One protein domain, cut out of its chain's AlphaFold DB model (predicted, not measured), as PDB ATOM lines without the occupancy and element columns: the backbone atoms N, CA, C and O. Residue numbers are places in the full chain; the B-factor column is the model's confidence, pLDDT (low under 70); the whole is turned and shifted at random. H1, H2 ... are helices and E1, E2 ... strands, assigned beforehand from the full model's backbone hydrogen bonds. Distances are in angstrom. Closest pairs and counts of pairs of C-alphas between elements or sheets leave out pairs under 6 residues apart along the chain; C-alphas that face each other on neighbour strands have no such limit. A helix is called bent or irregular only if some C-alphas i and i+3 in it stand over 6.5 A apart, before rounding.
ATOM      1  N   PRO A 179     -12.144 -37.546 -21.584       89.81
ATOM      2  CA  PRO A 179     -13.041 -37.473 -20.422       89.81
ATOM      3  C   PRO A 179     -12.378 -36.979 -19.127       89.81
ATOM      4  O   PRO A 179     -13.022 -36.439 -18.238       89.81
ATOM      5  N   ASP A 180     -11.063 -37.148 -19.005       87.56
ATOM      6  CA  ASP A 180     -10.264 -36.712 -17.861       87.56
ATOM      7  C   ASP A 180      -9.756 -35.265 -17.962       87.56
ATOM      8  O   ASP A 180      -9.137 -34.769 -17.016       87.56
ATOM      9  N   ALA A 181     -10.014 -34.562 -19.069       91.25
ATOM     10  CA  ALA A 181      -9.482 -33.222 -19.295       91.25
ATOM     11  C   ALA A 181      -9.873 -32.184 -18.223       91.25
ATOM     12  O   ALA A 181      -8.978 -31.433 -17.828       91.25
ATOM     13  N   PRO A 182     -11.116 -32.132 -17.688       94.06
ATOM     14  CA  PRO A 182     -11.461 -31.205 -16.605       94.06
ATOM     15  C   PRO A 182     -10.592 -31.401 -15.361       94.06
ATOM     16  O   PRO A 182     -10.019 -30.448 -14.831       94.06
ATOM     17  N   VAL A 183     -10.444 -32.657 -14.929       91.38
ATOM     18  CA  VAL A 183      -9.669 -33.019 -13.736       91.38
ATOM     19  C   VAL A 183      -8.194 -32.689 -13.944       91.38
ATOM     20  O   VAL A 183      -7.568 -32.079 -13.078       91.38
ATOM     21  N   VAL A 184      -7.643 -33.033 -15.112       90.31
ATOM     22  CA  VAL A 184      -6.239 -32.751 -15.419       90.31
ATOM     23  C   VAL A 184      -5.974 -31.248 -15.519       90.31
ATOM     24  O   VAL A 184      -4.993 -30.782 -14.945       90.31
ATOM     25  N   ARG A 185      -6.837 -30.464 -16.180       92.50
ATOM     26  CA  ARG A 185      -6.683 -28.998 -16.239       92.50
ATOM     27  C   ARG A 185      -6.680 -28.373 -14.857       92.50
ATOM     28  O   ARG A 185      -5.796 -27.570 -14.573       92.50
ATOM     29  N   LYS A 186      -7.642 -28.749 -14.008       93.62
ATOM     30  CA  LYS A 186      -7.707 -28.256 -12.632       93.62
ATOM     31  C   LYS A 186      -6.399 -28.553 -11.902       93.62
ATOM     32  O   LYS A 186      -5.807 -27.636 -11.343       93.62
ATOM     33  N   ARG A 187      -5.895 -29.788 -11.998       93.06
ATOM     34  CA  ARG A 187      -4.635 -30.154 -11.345       93.06
ATOM     35  C   ARG A 187      -3.426 -29.398 -11.904       93.06
ATOM     36  O   ARG A 187      -2.549 -29.020 -11.140       93.06
ATOM     37  N   ILE A 188      -3.375 -29.147 -13.212       92.19
ATOM     38  CA  ILE A 188      -2.315 -28.333 -13.827       92.19
ATOM     39  C   ILE A 188      -2.334 -26.904 -13.274       92.19
ATOM     40  O   ILE A 188      -1.276 -26.363 -12.974       92.19
ATOM     41  N   LEU A 189      -3.514 -26.297 -13.123       94.25
ATOM     42  CA  LEU A 189      -3.641 -24.952 -12.557       94.25
ATOM     43  C   LEU A 189      -3.257 -24.903 -11.076       94.25
ATOM     44  O   LEU A 189      -2.578 -23.969 -10.670       94.25
ATOM     45  N   GLU A 190      -3.629 -25.920 -10.296       95.00
ATOM     46  CA  GLU A 190      -3.174 -26.064  -8.906       95.00
ATOM     47  C   GLU A 190      -1.646 -26.163  -8.830       95.00
ATOM     48  O   GLU A 190      -1.033 -25.446  -8.051       95.00
ATOM     49  N   ILE A 191      -1.014 -26.973  -9.687       93.88
ATOM     50  CA  ILE A 191       0.452 -27.091  -9.750       93.88
ATOM     51  C   ILE A 191       1.107 -25.764 -10.147       93.88
ATOM     52  O   ILE A 191       2.130 -25.390  -9.581       93.88
ATOM     53  N   LEU A 192       0.545 -25.045 -11.123       93.50
ATOM     54  CA  LEU A 192       1.053 -23.730 -11.521       93.50
ATOM     55  C   LEU A 192       0.981 -22.724 -10.365       93.50
ATOM     56  O   LEU A 192       1.897 -21.917 -10.208       93.50
ATOM     57  N   GLU A 193      -0.078 -22.775  -9.555       94.38
ATOM     58  CA  GLU A 193      -0.220 -21.941  -8.360       94.38
ATOM     59  C   GLU A 193       0.778 -22.348  -7.267       94.38
ATOM     60  O   GLU A 193       1.508 -21.491  -6.779       94.38
ATOM     61  N   GLU A 194       0.881 -23.645  -6.952       93.19
ATOM     62  CA  GLU A 194       1.856 -24.206  -5.999       93.19
ATOM     63  C   GLU A 194       3.283 -23.749  -6.353       93.19
ATOM     64  O   GLU A 194       3.963 -23.123  -5.541       93.19
ATOM     65  N   LEU A 195       3.710 -23.963  -7.603       92.69
ATOM     66  CA  LEU A 195       5.033 -23.551  -8.083       92.69
ATOM     67  C   LEU A 195       5.214 -22.027  -8.068       92.69
ATOM     68  O   LEU A 195       6.313 -21.537  -7.811       92.69
ATOM     69  N   THR A 196       4.152 -21.263  -8.342       91.44
ATOM     70  CA  THR A 196       4.209 -19.797  -8.280       91.44
ATOM     71  C   THR A 196       4.436 -19.305  -6.856       91.44
ATOM     72  O   THR A 196       5.212 -18.371  -6.669       91.44
ATOM     73  N   GLN A 197       3.763 -19.906  -5.874       90.50
ATOM     74  CA  GLN A 197       3.883 -19.541  -4.464       90.50
ATOM     75  C   GLN A 197       5.235 -19.959  -3.884       90.50
ATOM     76  O   GLN A 197       5.865 -19.168  -3.188       90.50
ATOM     77  N   GLU A 198       5.710 -21.164  -4.206       90.12
ATOM     78  CA  GLU A 198       7.004 -21.677  -3.740       90.12
ATOM     79  C   GLU A 198       8.185 -20.840  -4.242       90.12
ATOM     80  O   GLU A 198       9.134 -20.601  -3.500       90.12
ATOM     81  N   ALA A 199       8.121 -20.367  -5.490       87.38
ATOM     82  CA  ALA A 199       9.154 -19.526  -6.085       87.38
ATOM     83  C   ALA A 199       8.872 -18.017  -5.944       87.38
ATOM     84  O   ALA A 199       9.568 -17.200  -6.552       87.38
ATOM     85  N   ALA A 200       7.850 -17.621  -5.175       81.81
ATOM     86  CA  ALA A 200       7.563 -16.215  -4.930       81.81
ATOM     87  C   ALA A 200       8.664 -15.594  -4.059       81.81
ATOM     88  O   ALA A 200       8.931 -16.047  -2.946       81.81
ATOM     89  N   ALA A 201       9.263 -14.509  -4.544       78.69
ATOM     90  CA  ALA A 201      10.238 -13.728  -3.799       78.69
ATOM     91  C   ALA A 201       9.659 -12.354  -3.419       78.69
ATOM     92  O   ALA A 201       8.862 -11.757  -4.145       78.69
ATOM     93  N   ALA A 202      10.064 -11.835  -2.257       79.94
ATOM     94  CA  ALA A 202       9.608 -10.537  -1.742       79.94
ATOM     95  C   ALA A 202      10.212  -9.325  -2.486       79.94
ATOM     96  O   ALA A 202       9.903  -8.181  -2.164       79.94
ATOM     97  N   ASP A 203      11.063  -9.563  -3.483       86.31
ATOM     98  CA  ASP A 203      11.786  -8.560  -4.274       86.31
ATOM     99  C   ASP A 203      10.998  -8.053  -5.502       86.31
ATOM    100  O   ASP A 203      11.523  -7.308  -6.330       86.31
ATOM    101  N   GLY A 204       9.726  -8.448  -5.634       85.38
ATOM    102  CA  GLY A 204       8.871  -8.068  -6.761       85.38
ATOM    103  C   GLY A 204       9.123  -8.876  -8.039       85.38
ATOM    104  O   GLY A 204       8.543  -8.560  -9.091       85.38
ATOM    105  N   THR A 205       9.950  -9.921  -7.970       90.69
ATOM    106  CA  THR A 205      10.109 -10.889  -9.053       90.69
ATOM    107  C   THR A 205       8.988 -11.929  -9.049       90.69
ATOM    108  O   THR A 205       8.181 -12.049  -8.128       90.69
ATOM    109  N   ALA A 206       8.875 -12.639 -10.162       91.06
ATOM    110  CA  ALA A 206       7.944 -13.727 -10.367       91.06
ATOM    111  C   ALA A 206       8.630 -14.843 -11.164       91.06
ATOM    112  O   ALA A 206       9.400 -14.540 -12.082       91.06
ATOM    113  N   PRO A 207       8.318 -16.115 -10.879       92.31
ATOM    114  CA  PRO A 207       8.869 -17.230 -11.633       92.31
ATOM    115  C   PRO A 207       8.302 -17.276 -13.054       92.31
ATOM    116  O   PRO A 207       7.128 -16.972 -13.300       92.31
ATOM    117  N   VAL A 208       9.140 -17.712 -13.990       91.69
ATOM    118  CA  VAL A 208       8.758 -18.107 -15.345       91.69
ATOM    119  C   VAL A 208       8.583 -19.620 -15.342       91.69
ATOM    120  O   VAL A 208       9.557 -20.366 -15.365       91.69
ATOM    121  N   LEU A 209       7.327 -20.064 -15.277       90.88
ATOM    122  CA  LEU A 209       6.978 -21.483 -15.282       90.88
ATOM    123  C   LEU A 209       6.972 -22.034 -16.708       90.88
ATOM    124  O   LEU A 209       6.423 -21.412 -17.621       90.88
ATOM    125  N   ASP A 210       7.527 -23.229 -16.883       88.69
ATOM    126  CA  ASP A 210       7.512 -23.948 -18.150       88.69
ATOM    127  C   ASP A 210       6.782 -25.298 -18.048       88.69
ATOM    128  O   ASP A 210       6.320 -25.735 -16.990       88.69
ATOM    129  N   ALA A 211       6.625 -25.958 -19.196       87.69
ATOM    130  CA  ALA A 211       5.944 -27.245 -19.261       87.69
ATOM    131  C   ALA A 211       6.714 -28.359 -18.533       87.69
ATOM    132  O   ALA A 211       6.082 -29.297 -18.046       87.69
ATOM    133  N   ALA A 212       8.046 -28.271 -18.475       88.00
ATOM    134  CA  ALA A 212       8.888 -29.282 -17.851       88.00
ATOM    135  C   ALA A 212       8.717 -29.262 -16.328       88.00
ATOM    136  O   ALA A 212       8.444 -30.307 -15.747       88.00
ATOM    137  N   ALA A 213       8.748 -28.083 -15.705       90.31
ATOM    138  CA  ALA A 213       8.520 -27.896 -14.275       90.31
ATOM    139  C   ALA A 213       7.138 -28.409 -13.838       90.31
ATOM    140  O   ALA A 213       7.012 -29.130 -12.845       90.31
ATOM    141  N   VAL A 214       6.093 -28.097 -14.614       90.44
ATOM    142  CA  VAL A 214       4.728 -28.575 -14.336       90.44
ATOM    143  C   VAL A 214       4.639 -30.094 -14.459       90.44
ATOM    144  O   VAL A 214       4.047 -30.739 -13.595       90.44
ATOM    145  N   LEU A 215       5.223 -30.680 -15.511       88.38
ATOM    146  CA  LEU A 215       5.233 -32.132 -15.701       88.38
ATOM    147  C   LEU A 215       6.009 -32.837 -14.590       88.38
ATOM    148  O   LEU A 215       5.481 -33.776 -14.007       88.38
ATOM    149  N   GLN A 216       7.192 -32.340 -14.235       89.00
ATOM    150  CA  GLN A 216       8.016 -32.891 -13.162       89.00
ATOM    151  C   GLN A 216       7.253 -32.903 -11.827       89.00
ATOM    152  O   GLN A 216       7.215 -33.923 -11.134       89.00
ATOM    153  N   ARG A 217       6.565 -31.802 -11.484       91.06
ATOM    154  CA  ARG A 217       5.728 -31.732 -10.276       91.06
ATOM    155  C   ARG A 217       4.506 -32.652 -10.355       91.06
ATOM    156  O   ARG A 217       4.156 -33.294  -9.359       91.06
ATOM    157  N   ALA A 218       3.855 -32.740 -11.515       89.50
ATOM    158  CA  ALA A 218       2.690 -33.598 -11.724       89.50
ATOM    159  C   ALA A 218       3.038 -35.090 -11.612       89.50
ATOM    160  O   ALA A 218       2.312 -35.845 -10.965       89.50
ATOM    161  N   GLU A 219       4.161 -35.502 -12.202       87.75
ATOM    162  CA  GLU A 219       4.677 -36.871 -12.158       87.75
ATOM    163  C   GLU A 219       5.056 -37.288 -10.739       87.75
ATOM    164  O   GLU A 219       4.725 -38.400 -10.334       87.75
ATOM    165  N   TRP A 220       5.665 -36.389  -9.961       88.25
ATOM    166  CA  TRP A 220       5.979 -36.655  -8.558       88.25
ATOM    167  C   TRP A 220       4.716 -36.764  -7.686       88.25
ATOM    168  O   TRP A 220       4.563 -37.723  -6.932       88.25
ATOM    169  N   THR A 221       3.774 -35.822  -7.821       87.25
ATOM    170  CA  THR A 221       2.584 -35.775  -6.946       87.25
ATOM    171  C   THR A 221       1.577 -36.879  -7.275       87.25
ATOM    172  O   THR A 221       0.900 -37.406  -6.394       87.25
ATOM    173  N   GLN A 222       1.428 -37.221  -8.559       85.94
ATOM    174  CA  GLN A 222       0.450 -38.201  -9.036       85.94
ATOM    175  C   GLN A 222       1.069 -39.132 -10.097       85.94
ATOM    176  O   GLN A 222       0.652 -39.109 -11.261       85.94
ATOM    177  N   PRO A 223       1.995 -40.035  -9.710       81.69
ATOM    178  CA  PRO A 223       2.739 -40.874 -10.658       81.69
ATOM    179  C   PRO A 223       1.842 -41.719 -11.573       81.69
ATOM    180  O   PRO A 223       2.135 -41.929 -12.748       81.69
ATOM    181  N   ARG A 224       0.680 -42.160 -11.071       82.56
ATOM    182  CA  ARG A 224      -0.297 -42.952 -11.844       82.56
ATOM    183  C   ARG A 224      -0.970 -42.162 -12.972       82.56
ATOM    184  O   ARG A 224      -1.501 -42.763 -13.903       82.56
ATOM    185  N   MET A 225      -0.969 -40.833 -12.891       79.75
ATOM    186  CA  MET A 225      -1.575 -39.936 -13.877       79.75
ATOM    187  C   MET A 225      -0.544 -39.303 -14.824       79.75
ATOM    188  O   MET A 225      -0.946 -38.622 -15.765       79.75
ATOM    189  N   ALA A 226       0.754 -39.592 -14.660       76.69
ATOM    190  CA  ALA A 226       1.859 -39.063 -15.470       76.69
ATOM    191  C   ALA A 226       1.577 -39.081 -16.985       76.69
ATOM    192  O   ALA A 226       1.656 -38.058 -17.665       76.69
ATOM    193  N   ARG A 227       1.134 -40.230 -17.517       75.19
ATOM    194  CA  ARG A 227       0.804 -40.388 -18.948       75.19
ATOM    195  C   ARG A 227      -0.354 -39.494 -19.412       75.19
ATOM    196  O   ARG A 227      -0.386 -39.083 -20.569       75.19
ATOM    197  N   ARG A 228      -1.314 -39.203 -18.531       79.06
ATOM    198  CA  ARG A 228      -2.452 -38.321 -18.835       79.06
ATOM    199  C   ARG A 228      -1.978 -36.868 -18.901       79.06
ATOM    200  O   ARG A 228      -2.267 -36.194 -19.891       79.06
ATOM    201  N   PHE A 229      -1.159 -36.429 -17.941       77.00
ATOM    202  CA  PHE A 229      -0.538 -35.099 -17.953       77.00
ATOM    203  C   PHE A 229       0.331 -34.870 -19.192       77.00
ATOM    204  O   PHE A 229       0.143 -33.875 -19.895       77.00
ATOM    205  N   SER A 230       1.221 -35.810 -19.519       72.25
ATOM    206  CA  SER A 230       2.109 -35.683 -20.679       72.25
ATOM    207  C   SER A 230       1.356 -35.672 -22.010       72.25
ATOM    208  O   SER A 230       1.761 -34.969 -22.936       72.25
ATOM    209  N   SER A 231       0.213 -36.361 -22.108       72.00
ATOM    210  CA  SER A 231      -0.629 -36.316 -23.309       72.00
ATOM    211  C   SER A 231      -1.287 -34.948 -23.544       72.00
ATOM    212  O   SER A 231      -1.405 -34.521 -24.692       72.00
ATOM    213  N   LEU A 232      -1.666 -34.241 -22.472       71.00
ATOM    214  CA  LEU A 232      -2.354 -32.948 -22.539       71.00
ATOM    215  C   LEU A 232      -1.373 -31.770 -22.634       71.00
ATOM    216  O   LEU A 232      -1.594 -30.849 -23.419       71.00
ATOM    217  N   ILE A 233      -0.258 -31.822 -21.898       67.31
ATOM    218  CA  ILE A 233       0.790 -30.787 -21.911       67.31
ATOM    219  C   ILE A 233       1.706 -30.944 -23.132       67.31
ATOM    220  O   ILE A 233       2.095 -29.954 -23.750       67.31
ATOM    221  N   GLY A 234       2.010 -32.180 -23.541       57.78
ATOM    222  CA  GLY A 234       2.873 -32.479 -24.689       57.78
ATOM    223  C   GLY A 234       2.294 -32.060 -26.045       57.78
ATOM    224  O   GLY A 234       3.034 -31.975 -27.026       57.78
ATOM    225  N   ALA A 235       0.987 -31.790 -26.115       52.69
ATOM    226  CA  ALA A 235       0.349 -31.139 -27.260       52.69
ATOM    227  C   ALA A 235       0.664 -29.628 -27.318       52.69
ATOM    228  O   ALA A 235       0.734 -29.061 -28.406       52.69
ATOM    229  N   CYS A 236       0.913 -28.994 -26.165       45.66
ATOM    230  CA  CYS A 236       1.261 -27.576 -26.041       45.66
ATOM    231  C   CYS A 236       2.775 -27.303 -26.161       45.66
ATOM    232  O   CYS A 236       3.159 -26.224 -26.606       45.66
ATOM    233  N   SER A 237       3.650 -28.241 -25.768       40.69
ATOM    234  CA  SER A 237       5.110 -28.020 -25.720       40.69
ATOM    235  C   SER A 237       5.855 -28.312 -27.028       40.69
ATOM    236  O   SER A 237       6.879 -27.687 -27.297       40.69
ATOM    237  N   ARG A 238       5.326 -29.196 -27.886       45.69
ATOM    238  CA  ARG A 238       6.009 -29.700 -29.097       45.69
ATOM    239  C   ARG A 238       6.346 -28.656 -30.171       45.69
ATOM    240  O   ARG A 238       7.070 -28.974 -31.105       45.69
TER     241      ARG A 238
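This is residues 179 to 238 of the 244 residues of an uncharacterized protein of Arthrobacter sp. Hiyo4 (UniProt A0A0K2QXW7). One long helix, H1, crosses a short helical hairpin of H2 and H3, which run side by side in opposite ways. Past the end of H1 the backbone makes a loop whose residues 200 to 205 stick out, then folds back through the short strand E1 to H2. The printed part has 60 residues with three named helices and one named strand, in the order H1, E1, H2, H3, and is mostly helix. It is only just compact, close to loose, with a radius of gyration of the C-alphas of 12.2 A, and elongated, spanning 40 by 22 by 19 A.

H1, residues 181 to 198, begins at C-alpha 181 (-9.482, -33.222, -19.295) and is 25.4 A long from first to last C-alpha. E1, residues 205 to 208, is 9.7 A long and pairs with no named strand. H2, residues 211 to 221, is 15.4 A long. H3, residues 223 to 237, is 19.9 A long and ends at C-alpha 237 (5.110, -28.020, -25.720); it is irregular, with C-alphas 224 and 227 7.6 A apart.

H1, with residues 188 to 192 alone, touches H2 about perpendicular at 81 degrees; their closest C-alphas, of Ile 191 and Val 214, are 6.4 A apart. H1 and H3 only just touch, with 3 pairs of C-alphas within 8 A, through residues 181 to 184 of H1 and 228 to 232 of H3; the closest C-alphas, of Val 184 and Phe 229, are 6.7 A apart, and the lines are about perpendicular at 88 degrees. H2 and H3 form a helical hairpin, touching at a shallow tilt of 10 degrees, opposite ways; the closest C-alphas, of Glu 219 and Ala 226, are 4.9 A apart. The helix packing is only just mostly crossed, with one of the three touching pairs at a shallow tilt. The closest C-alphas of H1 and E1, of Thr 196 and Pro 207, are 6.3 A apart, while E1 is apart from H2 and H3. In H1 and H2 every O i to N i+4 pair is within hydrogen-bond range; in H3, 7 of 11 are.

The two C-alphas farthest apart, of Pro 179 and Asp 203, are 41.4 A apart. The printed part has no cut and no long link. Its mean pLDDT is 83.8, and residues 233 to 238 are under 70.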